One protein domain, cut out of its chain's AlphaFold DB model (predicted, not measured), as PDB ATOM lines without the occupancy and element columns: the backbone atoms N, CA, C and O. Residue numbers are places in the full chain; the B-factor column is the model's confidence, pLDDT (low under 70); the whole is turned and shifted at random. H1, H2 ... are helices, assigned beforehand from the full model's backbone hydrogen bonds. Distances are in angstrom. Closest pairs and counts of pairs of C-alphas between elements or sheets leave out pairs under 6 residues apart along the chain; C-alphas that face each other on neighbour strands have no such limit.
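This is residues 11 to 62 and 69 to 83 of the 98 residues of an uncharacterized protein of Rhodobacteraceae bacterium KMS-5 (UniProt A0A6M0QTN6). This is a loose rod built on one long helix, H2, with the short helix H1 folded back beside part of it as a helical hairpin, an unnamed loop of residues 20 to 35 joining the two. Residues 55 to 60 stick out at one end of the rod, and the small helix H3 lies towards the other end, touching no helix. The printed part has 67 residues with three named helices, in the order H1, H2, H3, and no named strand; the class is all helix. It is loose, with a radius of gyration of the C-alphas of 15.1 A, and spans 51 by 18 by 18 A.

Begin at H1, residues 11 to 19, and look across to H2, residues 36 to 57: the two touch, H2 with residues 42 to 49 alone. Their closest C-alphas are those of Leu 11 and Leu 49, 6.5 A apart. They form a helical hairpin, running opposite ways at a shallow tilt of 32 degrees. Go on to H3, residues 76 to 82, and you find it apart from both H1 and H2. In H1, H2 and H3 every O i to N i+4 pair is within hydrogen-bond range.

Find C-alpha 11 at (324.233, 607.281, 402.809); from there H1 runs 12.0 A to C-alpha 19. H2 begins at C-alpha 36, at (338.465, 599.616, 390.304), and runs 31.0 A to C-alpha 57. H3 runs 9.9 A from C-alpha 76 to C-alpha 82, at (340.591, 580.370, 387.135).

Look for the two C-alphas farthest apart at Val 59 and Gln 82, 51.2 A. The link from H1 to H2 is long, with 16 residues. Residues 63 to 68 are not printed, and across this cut, in the link from H2 to H3, C-alphas 62 and 69 are 20.3 A apart. The mean pLDDT of the printed part is 95.6, and no printed residue is under 70.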
ATOM      1  N   LEU A  11     322.925 607.541 403.402       97.19
ATOM      2  CA  LEU A  11     324.233 607.281 402.809       97.19
ATOM      3  C   LEU A  11     325.025 606.241 403.610       97.19
ATOM      4  O   LEU A  11     325.569 605.325 403.004       97.19
ATOM      5  N   ARG A  12     325.028 606.325 404.949       96.25
ATOM      6  CA  ARG A  12     325.596 605.282 405.821       96.25
ATOM      7  C   ARG A  12     324.986 603.929 405.507       96.25
ATOM      8  O   ARG A  12     325.712 602.994 405.206       96.25
ATOM      9  N   ASP A  13     323.658 603.837 405.538       96.00
ATOM     10  CA  ASP A  13     323.000 602.557 405.323       96.00
ATOM     11  C   ASP A  13     323.359 602.023 403.923       96.00
ATOM     12  O   ASP A  13     323.636 600.833 403.755       96.00
ATOM     13  N   GLN A  14     323.330 602.882 402.894       95.75
ATOM     14  CA  GLN A  14     323.710 602.506 401.531       95.75
ATOM     15  C   GLN A  14     325.123 601.919 401.490       95.75
ATOM     16  O   GLN A  14     325.284 600.827 400.948       95.75
ATOM     17  N   LEU A  15     326.097 602.599 402.093       96.69
ATOM     18  CA  LEU A  15     327.478 602.133 402.188       96.69
ATOM     19  C   LEU A  15     327.583 600.804 402.946       96.69
ATOM     20  O   LEU A  15     328.249 599.901 402.455       96.69
ATOM     21  N   ASP A  16     326.875 600.627 404.064       95.31
ATOM     22  CA  ASP A  16     326.860 599.359 404.814       95.31
ATOM     23  C   ASP A  16     326.342 598.200 403.947       95.31
ATOM     24  O   ASP A  16     326.915 597.109 403.919       95.31
ATOM     25  N   HIS A  17     325.269 598.440 403.187       93.81
ATOM     26  CA  HIS A  17     324.724 597.439 402.274       93.81
ATOM     27  C   HIS A  17     325.711 597.102 401.153       93.81
ATOM     28  O   HIS A  17     325.944 595.928 400.880       93.81
ATOM     29  N   GLN A  18     326.307 598.114 400.526       94.81
ATOM     30  CA  GLN A  18     327.302 597.915 399.476       94.81
ATOM     31  C   GLN A  18     328.492 597.124 400.017       94.81
ATOM     32  O   GLN A  18     328.836 596.087 399.459       94.81
ATOM     33  N   HIS A  19     329.057 597.547 401.151       94.38
ATOM     34  CA  HIS A  19     330.233 596.938 401.774       94.38
ATOM     35  C   HIS A  19     330.039 595.464 402.138       94.38
ATOM     36  O   HIS A  19     330.992 594.693 402.052       94.38
ATOM     37  N   SER A  20     328.809 595.034 402.436       91.50
ATOM     38  CA  SER A  20     328.503 593.613 402.664       91.50
ATOM     39  C   SER A  20     328.877 592.703 401.484       91.50
ATOM     40  O   SER A  20     329.172 591.527 401.687       91.50
ATOM     41  N   GLY A  21     328.924 593.248 400.264       90.12
ATOM     42  CA  GLY A  21     329.359 592.549 399.057       90.12
ATOM     43  C   GLY A  21     330.839 592.728 398.710       90.12
ATOM     44  O   GLY A  21     331.229 592.354 397.610       90.12
ATOM     45  N   TYR A  22     331.655 593.348 399.572       93.00
ATOM     46  CA  TYR A  22     333.085 593.550 399.303       93.00
ATOM     47  C   TYR A  22     333.881 592.243 399.384       93.00
ATOM     48  O   TYR A  22     334.770 592.012 398.567       93.00
ATOM     49  N   LEU A  23     333.567 591.380 400.352       91.00
ATOM     50  CA  LEU A  23     334.240 590.091 400.494       91.00
ATOM     51  C   LEU A  23     333.858 589.150 399.351       91.00
ATOM     52  O   LEU A  23     332.719 589.141 398.883       91.00
ATOM     53  N   ASN A  24     334.815 588.326 398.933       91.88
ATOM     54  CA  ASN A  24     334.559 587.319 397.917       91.88
ATOM     55  C   ASN A  24     333.530 586.291 398.437       91.88
ATOM     56  O   ASN A  24     333.709 585.750 399.535       91.88
ATOM     57  N   PRO A  25     332.457 586.010 397.673       86.31
ATOM     58  CA  PRO A  25     331.369 585.144 398.120       86.31
ATOM     59  C   PRO A  25     331.760 583.665 398.205       86.31
ATOM     60  O   PRO A  25     331.082 582.909 398.900       86.31
ATOM     61  N   LEU A  26     332.813 583.234 397.501       87.88
ATOM     62  CA  LEU A  26     333.286 581.851 397.569       87.88
ATOM     63  C   LEU A  26     334.178 581.631 398.790       87.88
ATOM     64  O   LEU A  26     334.000 580.653 399.516       87.88
ATOM     65  N   TYR A  27     335.123 582.544 399.025       89.19
ATOM     66  CA  TYR A  27     336.042 582.456 400.152       89.19
ATOM     67  C   TYR A  27     336.581 583.839 400.555       89.19
ATOM     68  O   TYR A  27     337.253 584.474 399.753       89.19
ATOM     69  N   PRO A  28     336.378 584.320 401.795       87.31
ATOM     70  CA  PRO A  28     336.713 585.702 402.167       87.31
ATOM     71  C   PRO A  28     338.178 586.148 402.017       87.31
ATOM     72  O   PRO A  28     338.424 587.349 402.020       87.31
ATOM     73  N   LEU A  29     339.147 585.224 401.936       90.69
ATOM     74  CA  LEU A  29     340.563 585.570 401.707       90.69
ATOM     75  C   LEU A  29     340.918 585.719 400.217       90.69
ATOM     76  O   LEU A  29     342.006 586.204 399.879       90.69
ATOM     77  N   ASP A  30     340.020 585.287 399.335       94.69
ATOM     78  CA  ASP A  30     340.149 585.488 397.900       94.69
ATOM     79  C   ASP A  30     339.878 586.955 397.543       94.69
ATOM     80  O   ASP A  30     339.199 587.667 398.291       94.69
ATOM     81  N   PRO A  31     340.421 587.434 396.411       96.62
ATOM     82  CA  PRO A  31     340.248 588.814 395.982       96.62
ATOM     83  C   PRO A  31     338.773 589.208 395.921       96.62
ATOM     84  O   PRO A  31     337.939 588.453 395.412       96.62
ATOM     85  N   SER A  32     338.461 590.412 396.402       96.62
ATOM     86  CA  SER A  32     337.163 591.041 396.154       96.62
ATOM     87  C   SER A  32     336.870 591.058 394.656       96.62
ATOM     88  O   SER A  32     337.766 591.308 393.855       96.62
ATOM     89  N   LEU A  33     335.610 590.843 394.282       96.88
ATOM     90  CA  LEU A  33     335.186 590.906 392.883       96.88
ATOM     91  C   LEU A  33     334.955 592.338 392.390       96.88
ATOM     92  O   LEU A  33     334.557 592.522 391.242       96.88
ATOM     93  N   TRP A  34     335.138 593.345 393.242       97.62
ATOM     94  CA  TRP A  34     334.893 594.735 392.877       97.62
ATOM     95  C   TRP A  34     335.925 595.230 391.880       97.62
ATOM     96  O   TRP A  34     337.127 595.164 392.133       97.62
ATOM     97  N   SER A  35     335.437 595.797 390.780       97.81
ATOM     98  CA  SER A  35     336.306 596.512 389.860       97.81
ATOM     99  C   SER A  35     336.828 597.806 390.465       97.81
ATOM    100  O   SER A  35     336.216 598.385 391.370       97.81
ATOM    101  N   GLN A  36     337.912 598.327 389.891       98.25
ATOM    102  CA  GLN A  36     338.465 599.616 390.304       98.25
ATOM    103  C   GLN A  36     337.404 600.725 390.268       98.25
ATOM    104  O   GLN A  36     337.271 601.490 391.219       98.25
ATOM    105  N   GLY A  37     336.575 600.764 389.219       97.88
ATOM    106  CA  GLY A  37     335.507 601.758 389.103       97.88
ATOM    107  C   GLY A  37     334.418 601.623 390.176       97.88
ATOM    108  O   GLY A  37     333.791 602.619 390.536       97.88
ATOM    109  N   LEU A  38     334.179 600.415 390.699       97.50
ATOM    110  CA  LEU A  38     333.251 600.198 391.808       97.50
ATOM    111  C   LEU A  38     333.872 600.635 393.146       97.50
ATOM    112  O   LEU A  38     333.212 601.341 393.912       97.50
ATOM    113  N   CYS A  39     335.147 600.301 393.374       98.12
ATOM    114  CA  CYS A  39     335.937 600.777 394.513       98.12
ATOM    115  C   CYS A  39     335.983 602.311 394.573       98.12
ATOM    116  O   CYS A  39     335.702 602.895 395.620       98.12
ATOM    117  N   ASP A  40     336.250 602.975 393.447       98.38
ATOM    118  CA  ASP A  40     336.326 604.437 393.367       98.38
ATOM    119  C   ASP A  40     335.003 605.105 393.762       98.38
ATOM    120  O   ASP A  40     334.991 606.073 394.527       98.38
ATOM    121  N   ARG A  41     333.872 604.569 393.283       97.81
ATOM    122  CA  ARG A  41     332.543 605.086 393.643       97.81
ATOM    123  C   ARG A  41     332.240 604.903 395.124       97.81
ATOM    124  O   ARG A  41     331.773 605.849 395.752       97.81
ATOM    125  N   PHE A  42     332.540 603.730 395.683       97.88
ATOM    126  CA  PHE A  42     332.365 603.481 397.115       97.88
ATOM    127  C   PHE A  42     333.187 604.458 397.957       97.88
ATOM    128  O   PHE A  42     332.651 605.123 398.840       97.88
ATOM    129  N   ASN A  43     334.478 604.594 397.648       98.50
ATOM    130  CA  ASN A  43     335.375 605.488 398.373       98.50
ATOM    131  C   ASN A  43     334.900 606.947 398.285       98.50
ATOM    132  O   ASN A  43     334.913 607.660 399.285       98.50
ATOM    133  N   ALA A  44     334.424 607.396 397.119       98.44
ATOM    134  CA  ALA A  44     333.880 608.745 396.962       98.44
ATOM    135  C   ALA A  44     332.635 608.989 397.838       98.44
ATOM    136  O   ALA A  44     332.482 610.073 398.414       98.44
ATOM    137  N   ASP A  45     331.766 607.987 397.973       98.25
ATOM    138  CA  ASP A  45     330.599 608.047 398.852       98.25
ATOM    139  C   ASP A  45     330.994 608.004 400.341       98.25
ATOM    140  O   ASP A  45     330.410 608.745 401.138       98.25
ATOM    141  N   VAL A  46     332.034 607.250 400.720       98.31
ATOM    142  CA  VAL A  46     332.629 607.305 402.071       98.31
ATOM    143  C   VAL A  46     333.135 608.713 402.382       98.31
ATOM    144  O   VAL A  46     332.786 609.275 403.419       98.31
ATOM    145  N   GLU A  47     333.892 609.334 401.473       98.50
ATOM    146  CA  GLU A  47     334.377 610.709 401.656       98.50
ATOM    147  C   GLU A  47     333.223 611.710 401.784       98.50
ATOM    148  O   GLU A  47     333.264 612.661 402.573       98.50
ATOM    149  N   ARG A  48     332.147 611.508 401.016       98.31
ATOM    150  CA  ARG A  48     330.932 612.313 401.137       98.31
ATOM    151  C   ARG A  48     330.289 612.150 402.513       98.31
ATOM    152  O   ARG A  48     329.946 613.170 403.113       98.31
ATOM    153  N   LEU A  49     330.151 610.924 403.014       98.06
ATOM    154  CA  LEU A  49     329.605 610.671 404.345       98.06
ATOM    155  C   LEU A  49     330.484 611.299 405.428       98.06
ATOM    156  O   LEU A  49     329.974 612.014 406.283       98.06
ATOM    157  N   LEU A  50     331.800 611.103 405.362       97.94
ATOM    158  CA  LEU A  50     332.743 611.652 406.332       97.94
ATOM    159  C   LEU A  50     332.660 613.181 406.411       97.94
ATOM    160  O   LEU A  50     332.669 613.747 407.505       97.94
ATOM    161  N   ARG A  51     332.531 613.866 405.267       97.31
ATOM    162  CA  ARG A  51     332.308 615.320 405.238       97.31
ATOM    163  C   ARG A  51     330.999 615.722 405.913       97.31
ATOM    164  O   ARG A  51     331.022 616.666 406.698       97.31
ATOM    165  N   LEU A  52     329.898 615.013 405.645       97.19
ATOM    166  CA  LEU A  52     328.609 615.281 406.295       97.19
ATOM    167  C   LEU A  52     328.704 615.093 407.810       97.19
ATOM    168  O   LEU A  52     328.336 615.986 408.565       97.19
ATOM    169  N   LEU A  53     329.282 613.979 408.262       96.56
ATOM    170  CA  LEU A  53     329.443 613.706 409.687       96.56
ATOM    171  C   LEU A  53     330.297 614.780 410.369       96.56
ATOM    172  O   LEU A  53     329.937 615.246 411.444       96.56
ATOM    173  N   ARG A  54     331.392 615.227 409.738       96.56
ATOM    174  CA  ARG A  54     332.223 616.326 410.262       96.56
ATOM    175  C   ARG A  54     331.448 617.635 410.365       96.56
ATOM    176  O   ARG A  54     331.587 618.332 411.360       96.56
ATOM    177  N   GLN A  55     330.624 617.965 409.379       96.06
ATOM    178  CA  GLN A  55     329.791 619.167 409.437       96.06
ATOM    179  C   GLN A  55     328.742 619.093 410.551       96.06
ATOM    180  O   GLN A  55     328.465 620.102 411.191       96.06
ATOM    181  N   GLU A  56     328.172 617.912 410.784       96.12
ATOM    182  CA  GLU A  56     327.047 617.728 411.702       96.12
ATOM    183  C   GLU A  56     327.475 617.479 413.155       96.12
ATOM    184  O   GLU A  56     326.769 617.888 414.072       96.12
ATOM    185  N   LEU A  57     328.612 616.815 413.385       95.88
ATOM    186  CA  LEU A  57     328.988 616.304 414.708       95.88
ATOM    187  C   LEU A  57     330.300 616.869 415.261       95.88
ATOM    188  O   LEU A  57     330.537 616.722 416.458       95.88
ATOM    189  N   ALA A  58     331.149 617.521 414.454       91.12
ATOM    190  CA  ALA A  58     332.495 617.913 414.906       91.12
ATOM    191  C   ALA A  58     332.520 618.968 416.027       91.12
ATOM    192  O   ALA A  58     333.574 619.216 416.605       91.12
ATOM    193  N   VAL A  59     331.376 619.586 416.341       92.94
ATOM    194  CA  VAL A  59     331.237 620.494 417.489       92.94
ATOM    195  C   VAL A  59     331.323 619.733 418.815       92.94
ATOM    196  O   VAL A  59     331.916 620.228 419.768       92.94
ATOM    197  N   GLU A  60     330.749 618.530 418.873       94.50
ATOM    198  CA  GLU A  60     330.609 617.750 420.111       94.50
ATOM    199  C   GLU A  60     331.433 616.456 420.098       94.50
ATOM    200  O   GLU A  60     331.737 615.902 421.154       94.50
ATOM    201  N   PHE A  61     331.821 615.972 418.916       94.62
ATOM    202  CA  PHE A  61     332.473 614.681 418.739       94.62
ATOM    203  C   PHE A  61     333.741 614.800 417.895       94.62
ATOM    204  O   PHE A  61     333.750 615.407 416.825       94.62
ATOM    205  N   ALA A  62     334.809 614.134 418.330       93.81
ATOM    206  CA  ALA A  62     335.962 613.887 417.476       93.81
ATOM    207  C   ALA A  62     335.631 612.756 416.495       93.81
ATOM    208  O   ALA A  62     335.218 611.671 416.905       93.81
ATOM    209  N   ARG A  69     340.401 602.786 402.197       96.81
ATOM    210  CA  ARG A  69     340.046 603.124 400.814       96.81
ATOM    211  C   ARG A  69     340.393 601.932 399.941       96.81
ATOM    212  O   ARG A  69     341.556 601.542 399.866       96.81
ATOM    213  N   TYR A  70     339.381 601.344 399.318       97.44
ATOM    214  CA  TYR A  70     339.558 600.131 398.536       97.44
ATOM    215  C   TYR A  70     340.161 600.424 397.167       97.44
ATOM    216  O   TYR A  70     339.929 601.477 396.576       97.44
ATOM    217  N   ALA A  71     340.900 599.456 396.650       98.00
ATOM    218  CA  ALA A  71     341.315 599.375 395.261       98.00
ATOM    219  C   ALA A  71     340.943 597.985 394.740       98.00
ATOM    220  O   ALA A  71     340.687 597.075 395.536       98.00
ATOM    221  N   GLU A  72     340.885 597.833 393.420       98.00
ATOM    222  CA  GLU A  72     340.779 596.508 392.809       98.00
ATOM    223  C   GLU A  72     341.925 595.616 393.312       98.00
ATOM    224  O   GLU A  72     343.079 596.052 393.380       98.00
ATOM    225  N   ASP A  73     341.618 594.377 393.701       97.31
ATOM    226  CA  ASP A  73     342.665 593.443 394.119       97.31
ATOM    227  C   ASP A  73     343.516 593.080 392.898       97.31
ATOM    228  O   ASP A  73     343.004 592.624 391.875       97.31
ATOM    229  N   ALA A  74     344.835 593.242 393.012       96.94
ATOM    230  CA  ALA A  74     345.774 592.970 391.927       96.94
ATOM    231  C   ALA A  74     345.700 591.522 391.398       96.94
ATOM    232  O   ALA A  74     346.095 591.263 390.265       96.94
ATOM    233  N   ARG A  75     345.197 590.578 392.205       96.62
ATOM    234  CA  ARG A  75     345.026 589.163 391.841       96.62
ATOM    235  C   ARG A  75     343.677 588.866 391.183       96.62
ATOM    236  O   ARG A  75     343.450 587.725 390.784       96.62
ATOM    237  N   LEU A  76     342.767 589.840 391.085       96.88
ATOM    238  CA  LEU A  76     341.399 589.607 390.619       96.88
ATOM    239  C   LEU A  76     341.354 589.066 389.186       96.88
ATOM    240  O   LEU A  76     340.608 588.128 388.915       96.88
ATOM    241  N   GLY A  77     342.177 589.603 388.282       96.44
ATOM    242  CA  GLY A  77     342.244 589.128 386.896       96.44
ATOM    243  C   GLY A  77     342.592 587.637 386.802       96.44
ATOM    244  O   GLY A  77     341.858 586.865 386.180       96.44
ATOM    245  N   ASP A  78     343.660 587.220 387.487       97.00
ATOM    246  CA  ASP A  78     344.098 585.818 387.533       97.00
ATOM    247  C   ASP A  78     343.062 584.916 388.212       97.00
ATOM    248  O   ASP A  78     342.842 583.777 387.791       97.00
ATOM    249  N   TYR A  79     342.411 585.425 389.259       96.31
ATOM    250  CA  TYR A  79     341.370 584.707 389.980       96.31
ATOM    251  C   TYR A  79     340.128 584.469 389.112       96.31
ATOM    252  O   TYR A  79     339.618 583.349 389.076       96.31
ATOM    253  N   LEU A  80     339.665 585.474 388.363       96.44
ATOM    254  CA  LEU A  80     338.530 585.332 387.444       96.44
ATOM    255  C   LEU A  80     338.839 584.355 386.302       96.44
ATOM    256  O   LEU A  80     337.981 583.553 385.939       96.44
ATOM    257  N   ALA A  81     340.070 584.352 385.779       96.69
ATOM    258  CA  ALA A  81     340.482 583.404 384.741       96.69
ATOM    259  C   ALA A  81     340.422 581.937 385.215       96.69
ATOM    260  O   ALA A  81     340.131 581.038 384.426       96.69
ATOM    261  N   GLN A  82     340.668 581.696 386.507       95.25
ATOM    262  CA  GLN A  82     340.591 580.370 387.135       95.25
ATOM    263  C   GLN A  82     339.168 579.985 387.565       95.25
ATOM    264  O   GLN A  82     338.896 578.809 387.803       95.25
ATOM    265  N   ASN A  83     338.251 580.953 387.633       93.88
ATOM    266  CA  ASN A  83     336.886 580.776 388.121       93.88
ATOM    267  C   ASN A  83     335.869 581.323 387.100       93.88
ATOM    268  O   ASN A  83     335.223 582.336 387.361       93.88
TER     269      ASN A  83